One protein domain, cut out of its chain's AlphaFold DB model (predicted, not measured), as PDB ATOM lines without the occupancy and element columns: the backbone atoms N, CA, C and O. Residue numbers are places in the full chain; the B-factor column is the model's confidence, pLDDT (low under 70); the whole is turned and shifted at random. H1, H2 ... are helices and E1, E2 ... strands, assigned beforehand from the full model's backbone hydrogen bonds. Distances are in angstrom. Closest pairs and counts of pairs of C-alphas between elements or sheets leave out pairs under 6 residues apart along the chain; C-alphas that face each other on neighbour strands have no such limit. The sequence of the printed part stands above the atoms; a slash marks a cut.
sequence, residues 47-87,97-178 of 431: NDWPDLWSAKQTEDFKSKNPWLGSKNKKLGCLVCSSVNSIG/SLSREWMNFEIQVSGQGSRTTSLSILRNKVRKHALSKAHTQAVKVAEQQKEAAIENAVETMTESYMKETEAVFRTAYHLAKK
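What this domain is: This is residues 47 to 87 and 97 to 178 of the 431 residues of an uncharacterized protein of Coregonus sp. 'balchen' (UniProt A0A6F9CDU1). A small head with one long, straight helix sticking out of it: H5 begins in the head, and residues 146 to 178 stand free. In the head, the strand hairpin E1 and E2 sits with the short helices H2 and H3, while H1 and H4 lie farther out. The printed part has 123 residues with five named helices and two strands, in the order H1 E1 E2 H2 H3 H4 H5; the sheet E1 - E2 is antiparallel and the class is mostly helix. The whole is extended, with a radius of gyration of the C-alphas of 24.0 A and spans of 88 by 33 by 21 A.

How they stand to each other: E1, residues 68 to 71, and E2, residues 74 to 77, form an antiparallel hairpin at 139 degrees; N 69 and O 76 are within hydrogen-bond range at 2.9 A. H3, residues 100 to 103, comes to 4.5 A from E2 at the closest C-alphas, Gly 76 and Trp 102. H2, residues 78 to 82, touches H3, closest C-alphas Ser 81 and Met 103, 4.2 A. H5, residues 133 to 177, touches H2 with residues 135 to 142 alone, closest C-alphas Cys 80 and Ala 138, 5.9 A. H4, residues 115 to 130, is close to but not clearly touching H5, at a steep tilt of 51 degrees, the same way; the closest C-alphas, His 129 and His 135, are 6.5 A apart. E2 and H4 are near each other. H1, residues 55 to 64, touches no helix. Every O i to N i+4 pair is within hydrogen-bond range in H1, H2, H4 and H5; H3 is too short for one.

Where its parts are: H5 measures 64.1 A, H4 22.6 A and H1 14.6 A. H1 begins at C-alpha 55 (43.726, -40.080, 22.861), and H5 ends at C-alpha 177 (2.309, 14.848, 45.514).

The domain as a whole: The C-alphas of Ser 114 and Lys 178 are farthest apart, 88.5 A. Residues 88 to 96 are not printed; C-alphas 87 and 97 are 8.6 A apart. H3 to H4 is a long link. Residues 47 to 48, 84 to 87 and 110 to 113 have pLDDT under 70.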
ATOM      1  N   ASN A  47      38.291 -30.704  17.323       56.50
ATOM      2  CA  ASN A  47      39.260 -31.465  18.122       56.50
ATOM      3  C   ASN A  47      40.282 -32.233  17.257       56.50
ATOM      4  O   ASN A  47      40.585 -33.396  17.512       56.50
ATOM      5  N   ASP A  48      40.828 -31.589  16.234       67.81
ATOM      6  CA  ASP A  48      41.789 -32.187  15.314       67.81
ATOM      7  C   ASP A  48      43.196 -31.977  15.892       67.81
ATOM      8  O   ASP A  48      43.886 -31.003  15.584       67.81
ATOM      9  N   TRP A  49      43.563 -32.809  16.871       73.88
ATOM     10  CA  TRP A  49      44.874 -32.791  17.532       73.88
ATOM     11  C   TRP A  49      45.947 -33.415  16.627       73.88
ATOM     12  O   TRP A  49      45.611 -34.201  15.743       73.88
ATOM     13  N   PRO A  50      47.241 -33.091  16.810       76.12
ATOM     14  CA  PRO A  50      48.296 -33.679  15.991       76.12
ATOM     15  C   PRO A  50      48.266 -35.216  16.036       76.12
ATOM     16  O   PRO A  50      48.272 -35.795  17.123       76.12
ATOM     17  N   ASP A  51      48.354 -35.875  14.872       70.75
ATOM     18  CA  ASP A  51      48.298 -37.349  14.713       70.75
ATOM     19  C   ASP A  51      49.379 -38.110  15.522       70.75
ATOM     20  O   ASP A  51      49.352 -39.329  15.690       70.75
ATOM     21  N   LEU A  52      50.365 -37.380  16.047       70.19
ATOM     22  CA  LEU A  52      51.446 -37.889  16.886       70.19
ATOM     23  C   LEU A  52      50.997 -38.244  18.318       70.19
ATOM     24  O   LEU A  52      51.714 -38.995  18.997       70.19
ATOM     25  N   TRP A  53      49.857 -37.734  18.793       72.00
ATOM     26  CA  TRP A  53      49.342 -37.953  20.154       72.00
ATOM     27  C   TRP A  53      48.304 -39.074  20.209       72.00
ATOM     28  O   TRP A  53      47.458 -39.202  19.331       72.00
ATOM     29  N   SER A  54      48.362 -39.904  21.255       75.19
ATOM     30  CA  SER A  54      47.263 -40.827  21.562       75.19
ATOM     31  C   SER A  54      46.113 -40.095  22.254       75.19
ATOM     32  O   SER A  54      46.324 -39.062  22.888       75.19
ATOM     33  N   ALA A  55      44.903 -40.658  22.205       72.50
ATOM     34  CA  ALA A  55      43.726 -40.080  22.861       72.50
ATOM     35  C   ALA A  55      43.963 -39.789  24.358       72.50
ATOM     36  O   ALA A  55      43.694 -38.685  24.826       72.50
ATOM     37  N   LYS A  56      44.585 -40.737  25.071       73.75
ATOM     38  CA  LYS A  56      44.951 -40.591  26.488       73.75
ATOM     39  C   LYS A  56      45.961 -39.464  26.727       73.75
ATOM     40  O   LYS A  56      45.846 -38.722  27.692       73.75
ATOM     41  N   GLN A  57      46.935 -39.301  25.828       71.38
ATOM     42  CA  GLN A  57      47.879 -38.183  25.906       71.38
ATOM     43  C   GLN A  57      47.153 -36.856  25.696       71.38
ATOM     44  O   GLN A  57      47.352 -35.929  26.468       71.38
ATOM     45  N   THR A  58      46.274 -36.757  24.707       74.75
ATOM     46  CA  THR A  58      45.501 -35.535  24.458       74.75
ATOM     47  C   THR A  58      44.675 -35.116  25.678       74.75
ATOM     48  O   THR A  58      44.654 -33.936  26.026       74.75
ATOM     49  N   GLU A  59      44.041 -36.063  26.364       75.38
ATOM     50  CA  GLU A  59      43.245 -35.807  27.569       75.38
ATOM     51  C   GLU A  59      44.103 -35.363  28.770       75.38
ATOM     52  O   GLU A  59      43.841 -34.320  29.379       75.38
ATOM     53  N   ASP A  60      45.203 -36.071  29.040       76.69
ATOM     54  CA  ASP A  60      46.166 -35.709  30.090       76.69
ATOM     55  C   ASP A  60      46.824 -34.339  29.840       76.69
ATOM     56  O   ASP A  60      47.185 -33.623  30.777       76.69
ATOM     57  N   PHE A  61      47.013 -33.959  28.575       73.06
ATOM     58  CA  PHE A  61      47.609 -32.673  28.213       73.06
ATOM     59  C   PHE A  61      46.614 -31.514  28.302       73.06
ATOM     60  O   PHE A  61      47.014 -30.436  28.746       73.06
ATOM     61  N   LYS A  62      45.339 -31.736  27.954       75.44
ATOM     62  CA  LYS A  62      44.254 -30.753  28.123       75.44
ATOM     63  C   LYS A  62      44.034 -30.397  29.589       75.44
ATOM     64  O   LYS A  62      43.954 -29.219  29.919       75.44
ATOM     65  N   SER A  63      43.996 -31.399  30.470       78.81
ATOM     66  CA  SER A  63      43.795 -31.171  31.908       78.81
ATOM     67  C   SER A  63      44.942 -30.374  32.540       78.81
ATOM     68  O   SER A  63      44.713 -29.521  33.392       78.81
ATOM     69  N   LYS A  64      46.183 -30.602  32.091       81.75
ATOM     70  CA  LYS A  64      47.375 -29.922  32.623       81.75
ATOM     71  C   LYS A  64      47.664 -28.563  31.985       81.75
ATOM     72  O   LYS A  64      48.394 -27.776  32.580       81.75
ATOM     73  N   ASN A  65      47.150 -28.288  30.782       83.06
ATOM     74  CA  ASN A  65      47.413 -27.045  30.048       83.06
ATOM     75  C   ASN A  65      46.134 -26.502  29.385       83.06
ATOM     76  O   ASN A  65      46.006 -26.575  28.160       83.06
ATOM     77  N   PRO A  66      45.213 -25.898  30.159       84.06
ATOM     78  CA  PRO A  66      43.952 -25.366  29.627       84.06
ATOM     79  C   PRO A  66      44.123 -24.259  28.572       84.06
ATOM     80  O   PRO A  66      43.215 -23.987  27.797       84.06
ATOM     81  N   TRP A  67      45.293 -23.614  28.527       87.44
ATOM     82  CA  TRP A  67      45.630 -22.541  27.587       87.44
ATOM     83  C   TRP A  67      46.032 -23.033  26.187       87.44
ATOM     84  O   TRP A  67      46.206 -22.210  25.286       87.44
ATOM     85  N   LEU A  68      46.244 -24.337  25.994       86.62
ATOM     86  CA  LEU A  68      46.723 -24.923  24.743       86.62
ATOM     87  C   LEU A  68      45.539 -25.436  23.912       86.62
ATOM     88  O   LEU A  68      44.729 -26.217  24.402       86.62
ATOM     89  N   GLY A  69      45.464 -25.044  22.643       86.44
ATOM     90  CA  GLY A  69      44.434 -25.514  21.715       86.44
ATOM     91  C   GLY A  69      45.022 -26.116  20.438       86.44
ATOM     92  O   GLY A  69      46.225 -26.016  20.188       86.44
ATOM     93  N   SER A  70      44.156 -26.709  19.612       83.50
ATOM     94  CA  SER A  70      44.514 -27.247  18.297       83.50
ATOM     95  C   SER A  70      43.564 -26.745  17.212       83.50
ATOM     96  O   SER A  70      42.363 -26.632  17.444       83.50
ATOM     97  N   LYS A  71      44.106 -26.463  16.026       83.62
ATOM     98  CA  LYS A  71      43.356 -26.141  14.806       83.62
ATOM     99  C   LYS A  71      44.082 -26.765  13.619       83.62
ATOM    100  O   LYS A  71      45.287 -26.587  13.479       83.62
ATOM    101  N   ASN A  72      43.366 -27.503  12.768       81.25
ATOM    102  CA  ASN A  72      43.939 -28.186  11.598       81.25
ATOM    103  C   ASN A  72      45.178 -29.041  11.942       81.25
ATOM    104  O   ASN A  72      46.205 -28.943  11.266       81.25
ATOM    105  N   LYS A  73      45.119 -29.827  13.029       81.81
ATOM    106  CA  LYS A  73      46.227 -30.671  13.526       81.81
ATOM    107  C   LYS A  73      47.490 -29.920  13.961       81.81
ATOM    108  O   LYS A  73      48.538 -30.540  14.154       81.81
ATOM    109  N   LYS A  74      47.408 -28.601  14.154       86.06
ATOM    110  CA  LYS A  74      48.497 -27.743  14.640       86.06
ATOM    111  C   LYS A  74      48.142 -27.124  15.981       86.06
ATOM    112  O   LYS A  74      46.987 -26.791  16.235       86.06
ATOM    113  N   LEU A  75      49.151 -26.939  16.828       86.56
ATOM    114  CA  LEU A  75      48.961 -26.378  18.162       86.56
ATOM    115  C   LEU A  75      49.006 -24.846  18.147       86.56
ATOM    116  O   LEU A  75      49.736 -24.232  17.367       86.56
ATOM    117  N   GLY A  76      48.267 -24.241  19.071       88.50
ATOM    118  CA  GLY A  76      48.279 -22.808  19.354       88.50
ATOM    119  C   GLY A  76      47.972 -22.526  20.821       88.50
ATOM    120  O   GLY A  76      47.631 -23.427  21.587       88.50
ATOM    121  N   CYS A  77      48.118 -21.269  21.232       90.00
ATOM    122  CA  CYS A  77      47.790 -20.818  22.581       90.00
ATOM    123  C   CYS A  77      46.498 -20.001  22.549       90.00
ATOM    124  O   CYS A  77      46.471 -18.905  21.990       90.00
ATOM    125  N   LEU A  78      45.459 -20.518  23.206       87.19
ATOM    126  CA  LEU A  78      44.138 -19.899  23.313       87.19
ATOM    127  C   LEU A  78      44.227 -18.518  23.967       87.19
ATOM    128  O   LEU A  78      43.677 -17.560  23.436       87.19
ATOM    129  N   VAL A  79      45.007 -18.397  25.046       87.31
ATOM    130  CA  VAL A  79      45.207 -17.128  25.763       87.31
ATOM    131  C   VAL A  79      45.924 -16.107  24.878       87.31
ATOM    132  O   VAL A  79      45.417 -15.020  24.650       87.31
ATOM    133  N   CYS A  80      47.076 -16.455  24.299       87.38
ATOM    134  CA  CYS A  80      47.808 -15.516  23.441       87.38
ATOM    135  C   CYS A  80      47.012 -15.129  22.184       87.38
ATOM    136  O   CYS A  80      47.226 -14.043  21.665       87.38
ATOM    137  N   SER A  81      46.123 -16.000  21.693       85.25
ATOM    138  CA  SER A  81      45.234 -15.683  20.570       85.25
ATOM    139  C   SER A  81      44.059 -14.777  20.950       85.25
ATOM    140  O   SER A  81      43.553 -14.062  20.090       85.25
ATOM    141  N   SER A  82      43.615 -14.810  22.213       81.00
ATOM    142  CA  SER A  82      42.459 -14.044  22.689       81.00
ATOM    143  C   SER A  82      42.833 -12.660  23.209       81.00
ATOM    144  O   SER A  82      42.015 -11.746  23.152       81.00
ATOM    145  N   VAL A  83      44.052 -12.489  23.727       76.94
ATOM    146  CA  VAL A  83      44.541 -11.173  24.146       76.94
ATOM    147  C   VAL A  83      45.012 -10.406  22.907       76.94
ATOM    148  O   VAL A  83      45.916 -10.855  22.201       76.94
ATOM    149  N   ASN A  84      44.408  -9.244  22.633       63.12
ATOM    150  CA  ASN A  84      44.864  -8.345  21.567       63.12
ATOM    151  C   ASN A  84      46.366  -8.048  21.717       63.12
ATOM    152  O   ASN A  84      46.885  -7.997  22.832       63.12
ATOM    153  N   SER A  85      47.058  -7.845  20.588       58.56
ATOM    154  CA  SER A  85      48.506  -7.599  20.530       58.56
ATOM    155  C   SER A  85      48.947  -6.617  21.618       58.56
ATOM    156  O   SER A  85      48.576  -5.445  21.569       58.56
ATOM    157  N   ILE A  86      49.707  -7.123  22.596       52.47
ATOM    158  CA  ILE A  86      50.129  -6.399  23.801       52.47
ATOM    159  C   ILE A  86      50.781  -5.068  23.403       52.47
ATOM    160  O   ILE A  86      51.884  -5.034  22.857       52.47
ATOM    161  N   GLY A  87      50.081  -3.971  23.687       49.78
ATOM    162  CA  GLY A  87      50.614  -2.620  23.645       49.78
ATOM    163  C   GLY A  87      51.042  -2.198  25.045       49.78
ATOM    164  O   GLY A  87      50.190  -1.895  25.865       49.78
ATOM    165  N   SER A  97      56.498  -8.832  22.838       75.94
ATOM    166  CA  SER A  97      55.713  -9.247  21.667       75.94
ATOM    167  C   SER A  97      55.190 -10.674  21.820       75.94
ATOM    168  O   SER A  97      55.941 -11.586  22.173       75.94
ATOM    169  N   LEU A  98      53.920 -10.888  21.468       81.00
ATOM    170  CA  LEU A  98      53.330 -12.221  21.349       81.00
ATOM    171  C   LEU A  98      53.808 -12.920  20.070       81.00
ATOM    172  O   LEU A  98      54.006 -12.295  19.025       81.00
ATOM    173  N   SER A  99      53.997 -14.237  20.149       84.88
ATOM    174  CA  SER A  99      54.439 -15.049  19.013       84.88
ATOM    175  C   SER A  99      53.279 -15.350  18.070       84.88
ATOM    176  O   SER A  99      52.353 -16.066  18.453       84.88
ATOM    177  N   ARG A 100      53.366 -14.893  16.815       83.75
ATOM    178  CA  ARG A 100      52.324 -15.120  15.793       83.75
ATOM    179  C   ARG A 100      52.034 -16.599  15.557       83.75
ATOM    180  O   ARG A 100      50.872 -16.964  15.481       83.75
ATOM    181  N   GLU A 101      53.062 -17.447  15.570       87.25
ATOM    182  CA  GLU A 101      52.891 -18.898  15.394       87.25
ATOM    183  C   GLU A 101      51.974 -19.523  16.462       87.25
ATOM    184  O   GLU A 101      51.210 -20.444  16.182       87.25
ATOM    185  N   TRP A 102      52.029 -19.008  17.697       88.81
ATOM    186  CA  TRP A 102      51.182 -19.477  18.794       88.81
ATOM    187  C   TRP A 102      49.778 -18.870  18.728       88.81
ATOM    188  O   TRP A 102      48.823 -19.562  19.063       88.81
ATOM    189  N   MET A 103      49.641 -17.618  18.273       86.00
ATOM    190  CA  MET A 103      48.337 -16.958  18.093       86.00
ATOM    191  C   MET A 103      47.534 -17.569  16.937       86.00
ATOM    192  O   MET A 103      46.325 -17.744  17.044       86.00
ATOM    193  N   ASN A 104      48.217 -17.940  15.854       86.94
ATOM    194  CA  ASN A 104      47.600 -18.412  14.615       86.94
ATOM    195  C   ASN A 104      47.463 -19.938  14.526       86.94
ATOM    196  O   ASN A 104      46.980 -20.440  13.513       86.94
ATOM    197  N   PHE A 105      47.855 -20.674  15.572       88.44
ATOM    198  CA  PHE A 105      47.839 -22.141  15.592       88.44
ATOM    199  C   PHE A 105      48.714 -22.760  14.489       88.44
ATOM    200  O   PHE A 105      48.268 -23.578  13.689       88.44
ATOM    201  N   GLU A 106      49.985 -22.365  14.425       87.00
ATOM    202  CA  GLU A 106      50.928 -22.814  13.390       87.00
ATOM    203  C   GLU A 106      51.998 -23.781  13.925       87.00
ATOM    204  O   GLU A 106      52.869 -24.234  13.176       87.00
ATOM    205  N   ILE A 107      51.936 -24.156  15.208       86.50
ATOM    206  CA  ILE A 107      52.956 -24.997  15.837       86.50
ATOM    207  C   ILE A 107      52.819 -26.448  15.369       86.50
ATOM    208  O   ILE A 107      51.880 -27.164  15.722       86.50
ATOM    209  N   GLN A 108      53.828 -26.895  14.625       82.50
ATOM    210  CA  GLN A 108      53.992 -28.267  14.151       82.50
ATOM    211  C   GLN A 108      55.451 -28.744  14.287       82.50
ATOM    212  O   GLN A 108      56.365 -27.962  14.600       82.50
ATOM    213  N   VAL A 109      55.675 -30.043  14.072       75.19
ATOM    214  CA  VAL A 109      57.012 -30.648  13.980       75.19
ATOM    215  C   VAL A 109      57.339 -30.852  12.503       75.19
ATOM    216  O   VAL A 109      56.657 -31.610  11.823       75.19
ATOM    217  N   SER A 110      58.365 -30.171  12.000       60.72
ATOM    218  CA  SER A 110      58.878 -30.328  10.637       60.72
ATOM    219  C   SER A 110      60.156 -31.173  10.671       60.72
ATOM    220  O   SER A 110      61.183 -30.714  11.164       60.72
ATOM    221  N   GLY A 111      60.095 -32.416  10.180       57.09
ATOM    222  CA  GLY A 111      61.281 -33.257   9.958       57.09
ATOM    223  C   GLY A 111      61.040 -34.766  10.090       57.09
ATOM    224  O   GLY A 111      60.349 -35.216  11.003       57.09
ATOM    225  N   GLN A 112      61.640 -35.547   9.184       57.53
ATOM    226  CA  GLN A 112      61.710 -37.011   9.241       57.53
ATOM    227  C   GLN A 112      62.577 -37.441  10.435       57.53
ATOM    228  O   GLN A 112      63.802 -37.384  10.392       57.53
ATOM    229  N   GLY A 113      61.934 -37.856  11.523       61.97
ATOM    230  CA  GLY A 113      62.577 -38.402  12.715       61.97
ATOM    231  C   GLY A 113      61.649 -39.388  13.423       61.97
ATOM    232  O   GLY A 113      60.448 -39.424  13.157       61.97
ATOM    233  N   SER A 114      62.195 -40.209  14.326       74.25
ATOM    234  CA  SER A 114      61.390 -41.151  15.117       74.25
ATOM    235  C   SER A 114      60.295 -40.422  15.910       74.25
ATOM    236  O   SER A 114      60.509 -39.317  16.417       74.25
ATOM    237  N   ARG A 115      59.136 -41.073  16.087       77.69
ATOM    238  CA  ARG A 115      57.986 -40.561  16.860       77.69
ATOM    239  C   ARG A 115      58.394 -40.012  18.233       77.69
ATOM    240  O   ARG A 115      57.860 -38.998  18.674       77.69
ATOM    241  N   THR A 116      59.346 -40.655  18.905       75.44
ATOM    242  CA  THR A 116      59.846 -40.239  20.226       75.44
ATOM    243  C   THR A 116      60.567 -38.891  20.177       75.44
ATOM    244  O   THR A 116      60.329 -38.030  21.027       75.44
ATOM    245  N   THR A 117      61.380 -38.669  19.146       76.81
ATOM    246  CA  THR A 117      62.102 -37.416  18.911       76.81
ATOM    247  C   THR A 117      61.125 -36.276  18.633       76.81
ATOM    248  O   THR A 117      61.199 -35.236  19.290       76.81
ATOM    249  N   SER A 118      60.135 -36.492  17.762       78.19
ATOM    250  CA  SER A 118      59.102 -35.497  17.438       78.19
ATOM    251  C   SER A 118      58.280 -35.078  18.663       78.19
ATOM    252  O   SER A 118      58.022 -33.891  18.868       78.19
ATOM    253  N   LEU A 119      57.938 -36.032  19.537       78.38
ATOM    254  CA  LEU A 119      57.255 -35.745  20.802       78.38
ATOM    255  C   LEU A 119      58.125 -34.930  21.770       78.38
ATOM    256  O   LEU A 119      57.612 -34.035  22.443       78.38
ATOM    257  N   SER A 120      59.433 -35.197  21.835       78.56
ATOM    258  CA  SER A 120      60.358 -34.435  22.688       78.56
ATOM    259  C   SER A 120      60.503 -32.973  22.236       78.56
ATOM    260  O   SER A 120      60.488 -32.058  23.063       78.56
ATOM    261  N   ILE A 121      60.556 -32.740  20.919       81.38
ATOM    262  CA  ILE A 121      60.648 -31.401  20.321       81.38
ATOM    263  C   ILE A 121      59.385 -30.602  20.638       81.38
ATOM    264  O   ILE A 121      59.475 -29.460  21.096       81.38
ATOM    265  N   LEU A 122      58.210 -31.208  20.453       80.81
ATOM    266  CA  LEU A 122      56.933 -30.549  20.718       80.81
ATOM    267  C   LEU A 122      56.779 -30.186  22.201       80.81
ATOM    268  O   LEU A 122      56.397 -29.060  22.513       80.81
ATOM    269  N   ARG A 123      57.178 -31.079  23.118       80.81
ATOM    270  CA  ARG A 123      57.206 -30.783  24.563       80.81
ATOM    271  C   ARG A 123      58.102 -29.605  24.892       80.81
ATOM    272  O   ARG A 123      57.710 -28.738  25.666       80.81
ATOM    273  N   ASN A 124      59.288 -29.551  24.297       83.62
ATOM    274  CA  ASN A 124      60.200 -28.437  24.516       83.62
ATOM    275  C   ASN A 124      59.646 -27.117  23.966       83.62
ATOM    276  O   ASN A 124      59.794 -26.096  24.637       83.62
ATOM    277  N   LYS A 125      58.967 -27.121  22.810       87.25
ATOM    278  CA  LYS A 125      58.277 -25.929  22.279       87.25
ATOM    279  C   LYS A 125      57.172 -25.450  23.228       87.25
ATOM    280  O   LYS A 125      57.171 -24.281  23.603       87.25
ATOM    281  N   VAL A 126      56.297 -26.356  23.672       87.31
ATOM    282  CA  VAL A 126      55.203 -26.062  24.621       87.31
ATOM    283  C   VAL A 126      55.753 -25.523  25.943       87.31
ATOM    284  O   VAL A 126      55.318 -24.474  26.409       87.31
ATOM    285  N   ARG A 127      56.768 -26.176  26.520       87.69
ATOM    286  CA  ARG A 127      57.391 -25.752  27.783       87.69
ATOM    287  C   ARG A 127      58.062 -24.382  27.670       87.69
ATOM    288  O   ARG A 127      57.917 -23.563  28.571       87.69
ATOM    289  N   LYS A 128      58.799 -24.121  26.582       88.06
ATOM    290  CA  LYS A 128      59.440 -22.815  26.349       88.06
ATOM    291  C   LYS A 128      58.406 -21.698  26.210       88.06
ATOM    292  O   LYS A 128      58.632 -20.617  26.740       88.06
ATOM    293  N   HIS A 129      57.284 -21.960  25.541       89.19
ATOM    294  CA  HIS A 129      56.193 -20.994  25.440       89.19
ATOM    295  C   HIS A 129      55.534 -20.728  26.796       89.19
ATOM    296  O   HIS A 129      55.418 -19.570  27.185       89.19
ATOM    297  N   ALA A 130      55.185 -21.781  27.542       88.00
ATOM    298  CA  ALA A 130      54.536 -21.670  28.850       88.00
ATOM    299  C   ALA A 130      55.348 -20.838  29.858       88.00
ATOM    300  O   ALA A 130      54.786 -20.126  30.682       88.00
ATOM    301  N   LEU A 131      56.681 -20.915  29.780       87.88
ATOM    302  CA  LEU A 131      57.605 -20.161  30.636       87.88
ATOM    303  C   LEU A 131      58.018 -18.804  30.045       87.88
ATOM    304  O   LEU A 131      58.842 -18.105  30.634       87.88
ATOM    305  N   SER A 132      57.515 -18.437  28.866       88.25
ATOM    306  CA  SER A 132      57.881 -17.175  28.231       88.25
ATOM    307  C   SER A 132      57.238 -15.991  28.955       88.25
ATOM    308  O   SER A 132      56.060 -16.030  29.308       88.25
ATOM    309  N   LYS A 133      57.994 -14.893  29.103       85.69
ATOM    310  CA  LYS A 133      57.495 -13.628  29.678       85.69
ATOM    311  C   LYS A 133      56.233 -13.134  28.954       85.69
ATOM    312  O   LYS A 133      55.321 -12.622  29.590       85.69
ATOM    313  N   ALA A 134      56.173 -13.347  27.637       84.62
ATOM    314  CA  ALA A 134      55.034 -13.006  26.789       84.62
ATOM    315  C   ALA A 134      53.768 -13.785  27.157       84.62
ATOM    316  O   ALA A 134      52.716 -13.182  27.339       84.62
ATOM    317  N   HIS A 135      53.880 -15.104  27.323       86.81
ATOM    318  CA  HIS A 135      52.755 -15.933  27.742       86.81
ATOM    319  C   HIS A 135      52.299 -15.581  29.161       86.81
ATOM    320  O   HIS A 135      51.113 -15.370  29.377       86.81
ATOM    321  N   THR A 136      53.223 -15.450  30.119       87.69
ATOM    322  CA  THR A 136      52.863 -15.094  31.502       87.69
ATOM    323  C   THR A 136      52.150 -13.743  31.581       87.69
ATOM    324  O   THR A 136      51.173 -13.626  32.316       87.69
ATOM    325  N   GLN A 137      52.585 -12.740  30.809       84.25
ATOM    326  CA  GLN A 137      51.893 -11.449  30.762       84.25
ATOM    327  C   GLN A 137      50.521 -11.564  30.092       84.25
ATOM    328  O   GLN A 137      49.561 -10.990  30.590       84.25
ATOM    329  N   ALA A 138      50.396 -12.352  29.020       85.00
ATOM    330  CA  ALA A 138      49.101 -12.609  28.394       85.00
ATOM    331  C   ALA A 138      48.113 -13.295  29.352       85.00
ATOM    332  O   ALA A 138      46.947 -12.919  29.376       85.00
ATOM    333  N   VAL A 139      48.568 -14.256  30.168       86.88
ATOM    334  CA  VAL A 139      47.724 -14.900  31.194       86.88
ATOM    335  C   VAL A 139      47.252 -13.880  32.226       86.88
ATOM    336  O   VAL A 139      46.054 -13.803  32.471       86.88
ATOM    337  N   LYS A 140      48.152 -13.042  32.757       86.56
ATOM    338  CA  LYS A 140      47.780 -11.987  33.716       86.56
ATOM    339  C   LYS A 140      46.773 -10.996  33.136       86.56
ATOM    340  O   LYS A 140      45.796 -10.670  33.792       86.56
ATOM    341  N   VAL A 141      46.990 -10.544  31.901       84.50
ATOM    342  CA  VAL A 141      46.063  -9.628  31.221       84.50
ATOM    343  C   VAL A 141      44.708 -10.297  30.998       84.50
ATOM    344  O   VAL A 141      43.682  -9.659  31.199       84.50
ATOM    345  N   ALA A 142      44.678 -11.576  30.618       84.94
ATOM    346  CA  ALA A 142      43.427 -12.312  30.453       84.94
ATOM    347  C   ALA A 142      42.674 -12.495  31.785       84.94
ATOM    348  O   ALA A 142      41.449 -12.386  31.808       84.94
ATOM    349  N   GLU A 143      43.386 -12.739  32.889       87.19
ATOM    350  CA  GLU A 143      42.807 -12.798  34.240       87.19
ATOM    351  C   GLU A 143      42.239 -11.437  34.662       87.19
ATOM    352  O   GLU A 143      41.069 -11.364  35.027       87.19
ATOM    353  N   GLN A 144      42.995 -10.350  34.489       85.94
ATOM    354  CA  GLN A 144      42.533  -8.985  34.783       85.94
ATOM    355  C   GLN A 144      41.337  -8.566  33.919       85.94
ATOM    356  O   GLN A 144      40.395  -7.960  34.418       85.94
ATOM    357  N   GLN A 145      41.330  -8.906  32.626       84.94
ATOM    358  CA  GLN A 145      40.180  -8.655  31.749       84.94
ATOM    359  C   GLN A 145      38.939  -9.421  32.209       84.94
ATOM    360  O   GLN A 145      37.828  -8.907  32.093       84.94
ATOM    361  N   LYS A 146      39.112 -10.638  32.735       86.38
ATOM    362  CA  LYS A 146      38.014 -11.433  33.286       86.38
ATOM    363  C   LYS A 146      37.484 -10.834  34.589       86.38
ATOM    364  O   LYS A 146      36.270 -10.751  34.741       86.38
ATOM    365  N   GLU A 147      38.361 -10.413  35.499       88.38
ATOM    366  CA  GLU A 147      37.978  -9.723  36.740       88.38
ATOM    367  C   GLU A 147      37.230  -8.420  36.434       88.38
ATOM    368  O   GLU A 147      36.091  -8.258  36.864       88.38
ATOM    369  N   ALA A 148      37.786  -7.569  35.568       89.31
ATOM    370  CA  ALA A 148      37.134  -6.335  35.131       89.31
ATOM    371  C   ALA A 148      35.793  -6.594  34.422       89.31
ATOM    372  O   ALA A 148      34.851  -5.820  34.562       89.31
ATOM    373  N   ALA A 149      35.660  -7.680  33.651       88.94
ATOM    374  CA  ALA A 149      34.383  -8.046  33.037       88.94
ATOM    375  C   ALA A 149      33.318  -8.417  34.082       88.94
ATOM    376  O   ALA A 149      32.150  -8.079  33.895       88.94
ATOM    377  N   ILE A 150      33.708  -9.083  35.175       90.75
ATOM    378  CA  ILE A 150      32.807  -9.397  36.293       90.75
ATOM    379  C   ILE A 150      32.412  -8.112  37.025       90.75
ATOM    380  O   ILE A 150      31.225  -7.899  37.250       90.75
ATOM    381  N   GLU A 151      33.372  -7.241  37.343       90.88
ATOM    382  CA  GLU A 151      33.104  -5.952  37.996       90.88
ATOM    383  C   GLU A 151      32.141  -5.092  37.168       90.88
ATOM    384  O   GLU A 151      31.098  -4.680  37.674       90.88
ATOM    385  N   ASN A 152      32.410  -4.928  35.869       90.88
ATOM    386  CA  ASN A 152      31.530  -4.197  34.952       90.88
ATOM    387  C   ASN A 152      30.123  -4.813  34.876       90.88
ATOM    388  O   ASN A 152      29.128  -4.092  34.773       90.88
ATOM    389  N   ALA A 153      30.009  -6.146  34.913       91.25
ATOM    390  CA  ALA A 153      28.714  -6.820  34.916       91.25
ATOM    391  C   ALA A 153      27.934  -6.542  36.213       91.25
ATOM    392  O   ALA A 153      26.742  -6.245  36.152       91.25
ATOM    393  N   VAL A 154      28.602  -6.583  37.369       92.44
ATOM    394  CA  VAL A 154      27.998  -6.265  38.675       92.44
ATOM    395  C   VAL A 154      27.564  -4.800  38.741       92.44
ATOM    396  O   VAL A 154      26.460  -4.511  39.208       92.44
ATOM    397  N   GLU A 155      28.382  -3.878  38.238       91.38
ATOM    398  CA  GLU A 155      28.043  -2.454  38.165       91.38
ATOM    399  C   GLU A 155      26.819  -2.228  37.272       91.38
ATOM    400  O   GLU A 155      25.845  -1.609  37.699       91.38
ATOM    401  N   THR A 156      26.793  -2.848  36.088       90.62
ATOM    402  CA  THR A 156      25.647  -2.782  35.165       90.62
ATOM    403  C   THR A 156      24.361  -3.316  35.809       90.62
ATOM    404  O   THR A 156      23.295  -2.714  35.669       90.62
ATOM    405  N   MET A 157      24.441  -4.437  36.536       89.56
ATOM    406  CA  MET A 157      23.293  -4.992  37.263       89.56
ATOM    407  C   MET A 157      22.812  -4.048  38.369       89.56
ATOM    408  O   MET A 157      21.609  -3.836  38.520       89.56
ATOM    409  N   THR A 158      23.746  -3.453  39.113       91.62
ATOM    410  CA  THR A 158      23.440  -2.501  40.187       91.62
ATOM    411  C   THR A 158      22.765  -1.251  39.629       91.62
ATOM    412  O   THR A 158      21.741  -0.817  40.156       91.62
ATOM    413  N   GLU A 159      23.264  -0.704  38.520       91.88
ATOM    414  CA  GLU A 159      22.622   0.417  37.831       91.88
ATOM    415  C   GLU A 159      21.207   0.085  37.347       91.88
ATOM    416  O   GLU A 159      20.319   0.933  37.450       91.88
ATOM    417  N   SER A 160      20.981  -1.122  36.813       88.50
ATOM    418  CA  SER A 160      19.643  -1.558  36.384       88.50
ATOM    419  C   SER A 160      18.670  -1.569  37.558       88.50
ATOM    420  O   SER A 160      17.616  -0.938  37.492       88.50
ATOM    421  N   TYR A 161      19.067  -2.194  38.670       90.12
ATOM    422  CA  TYR A 161      18.255  -2.255  39.884       90.12
ATOM    423  C   TYR A 161      17.942  -0.862  40.452       90.12
ATOM    424  O   TYR A 161      16.811  -0.575  40.854       90.12
ATOM    425  N   MET A 162      18.929   0.038  40.447       92.00
ATOM    426  CA  MET A 162      18.738   1.420  40.889       92.00
ATOM    427  C   MET A 162      17.757   2.178  39.989       92.00
ATOM    428  O   MET A 162      16.903   2.899  40.506       92.00
ATOM    429  N   LYS A 163      17.821   1.990  38.664       90.06
ATOM    430  CA  LYS A 163      16.879   2.603  37.707       90.06
ATOM    431  C   LYS A 163      15.449   2.103  37.907       90.06
ATOM    432  O   LYS A 163      14.522   2.912  37.911       90.06
ATOM    433  N   GLU A 164      15.267   0.799  38.100       89.69
ATOM    434  CA  GLU A 164      13.959   0.196  38.401       89.69
ATOM    435  C   GLU A 164      13.389   0.750  39.712       89.69
ATOM    436  O   GLU A 164      12.247   1.212  39.766       89.69
ATOM    437  N   THR A 165      14.222   0.814  40.751       92.88
ATOM    438  CA  THR A 165      13.847   1.381  42.049       92.88
ATOM    439  C   THR A 165      13.444   2.852  41.912       92.88
ATOM    440  O   THR A 165      12.396   3.261  42.411       92.88
ATOM    441  N   GLU A 166      14.221   3.658  41.186       94.06
ATOM    442  CA  GLU A 166      13.907   5.066  40.940       94.06
ATOM    443  C   GLU A 166      12.547   5.243  40.242       94.06
ATOM    444  O   GLU A 166      11.780   6.144  40.597       94.06
ATOM    445  N   ALA A 167      12.213   4.376  39.283       92.81
ATOM    446  CA  ALA A 167      10.925   4.408  38.593       92.81
ATOM    447  C   ALA A 167       9.753   4.197  39.567       92.81
ATOM    448  O   ALA A 167       8.813   5.005  39.579       92.81
ATOM    449  N   VAL A 168       9.860   3.203  40.455       94.88
ATOM    450  CA  VAL A 168       8.868   2.939  41.510       94.88
ATOM    451  C   VAL A 168       8.746   4.133  42.460       94.88
ATOM    452  O   VAL A 168       7.635   4.594  42.747       94.88
ATOM    453  N   PHE A 169       9.874   4.702  42.897       96.00
ATOM    454  CA  PHE A 169       9.893   5.887  43.760       96.00
ATOM    455  C   PHE A 169       9.241   7.103  43.099       96.00
ATOM    456  O   PHE A 169       8.505   7.835  43.763       96.00
ATOM    457  N   ARG A 170       9.443   7.319  41.794       95.44
ATOM    458  CA  ARG A 170       8.771   8.396  41.042       95.44
ATOM    459  C   ARG A 170       7.254   8.222  41.055       95.44
ATOM    460  O   ARG A 170       6.538   9.208  41.242       95.44
ATOM    461  N   THR A 171       6.763   6.993  40.910       96.12
ATOM    462  CA  THR A 171       5.327   6.687  40.974       96.12
ATOM    463  C   THR A 171       4.772   6.891  42.384       96.12
ATOM    464  O   THR A 171       3.750   7.558  42.549       96.12
ATOM    465  N   ALA A 172       5.471   6.424  43.420       95.56
ATOM    466  CA  ALA A 172       5.087   6.663  44.814       95.56
ATOM    467  C   ALA A 172       5.069   8.165  45.164       95.56
ATOM    468  O   ALA A 172       4.106   8.672  45.744       95.56
ATOM    469  N   TYR A 173       6.093   8.909  44.740       96.62
ATOM    470  CA  TYR A 173       6.157  10.359  44.908       96.62
ATOM    471  C   TYR A 173       5.026  11.072  44.155       96.62
ATOM    472  O   TYR A 173       4.434  12.012  44.687       96.62
ATOM    473  N   HIS A 174       4.680  10.623  42.942       94.94
ATOM    474  CA  HIS A 174       3.540  11.152  42.193       94.94
ATOM    475  C   HIS A 174       2.231  10.980  42.969       94.94
ATOM    476  O   HIS A 174       1.469  11.945  43.073       94.94
ATOM    477  N   LEU A 175       1.989   9.793  43.538       93.50
ATOM    478  CA  LEU A 175       0.798   9.532  44.346       93.50
ATOM    479  C   LEU A 175       0.699  10.506  45.518       93.50
ATOM    480  O   LEU A 175      -0.316  11.189  45.663       93.50
ATOM    481  N   ALA A 176       1.778  10.629  46.294       92.88
ATOM    482  CA  ALA A 176       1.836  11.531  47.439       92.88
ATOM    483  C   ALA A 176       1.630  12.994  47.016       92.88
ATOM    484  O   ALA A 176       0.756  13.684  47.535       92.88
ATOM    485  N   LYS A 177       2.371  13.462  46.004       94.75
ATOM    486  CA  LYS A 177       2.309  14.848  45.514       94.75
ATOM    487  C   LYS A 177       0.937  15.228  44.962       94.75
ATOM    488  O   LYS A 177       0.553  16.394  45.021       94.75
ATOM    489  N   LYS A 178       0.219  14.275  44.368       91.38
ATOM    490  CA  LYS A 178      -1.111  14.491  43.784       91.38
ATOM    491  C   LYS A 178      -2.250  14.097  44.723       91.38
ATOM    492  O   LYS A 178      -3.397  14.152  44.288       91.38
TER     493      LYS A 178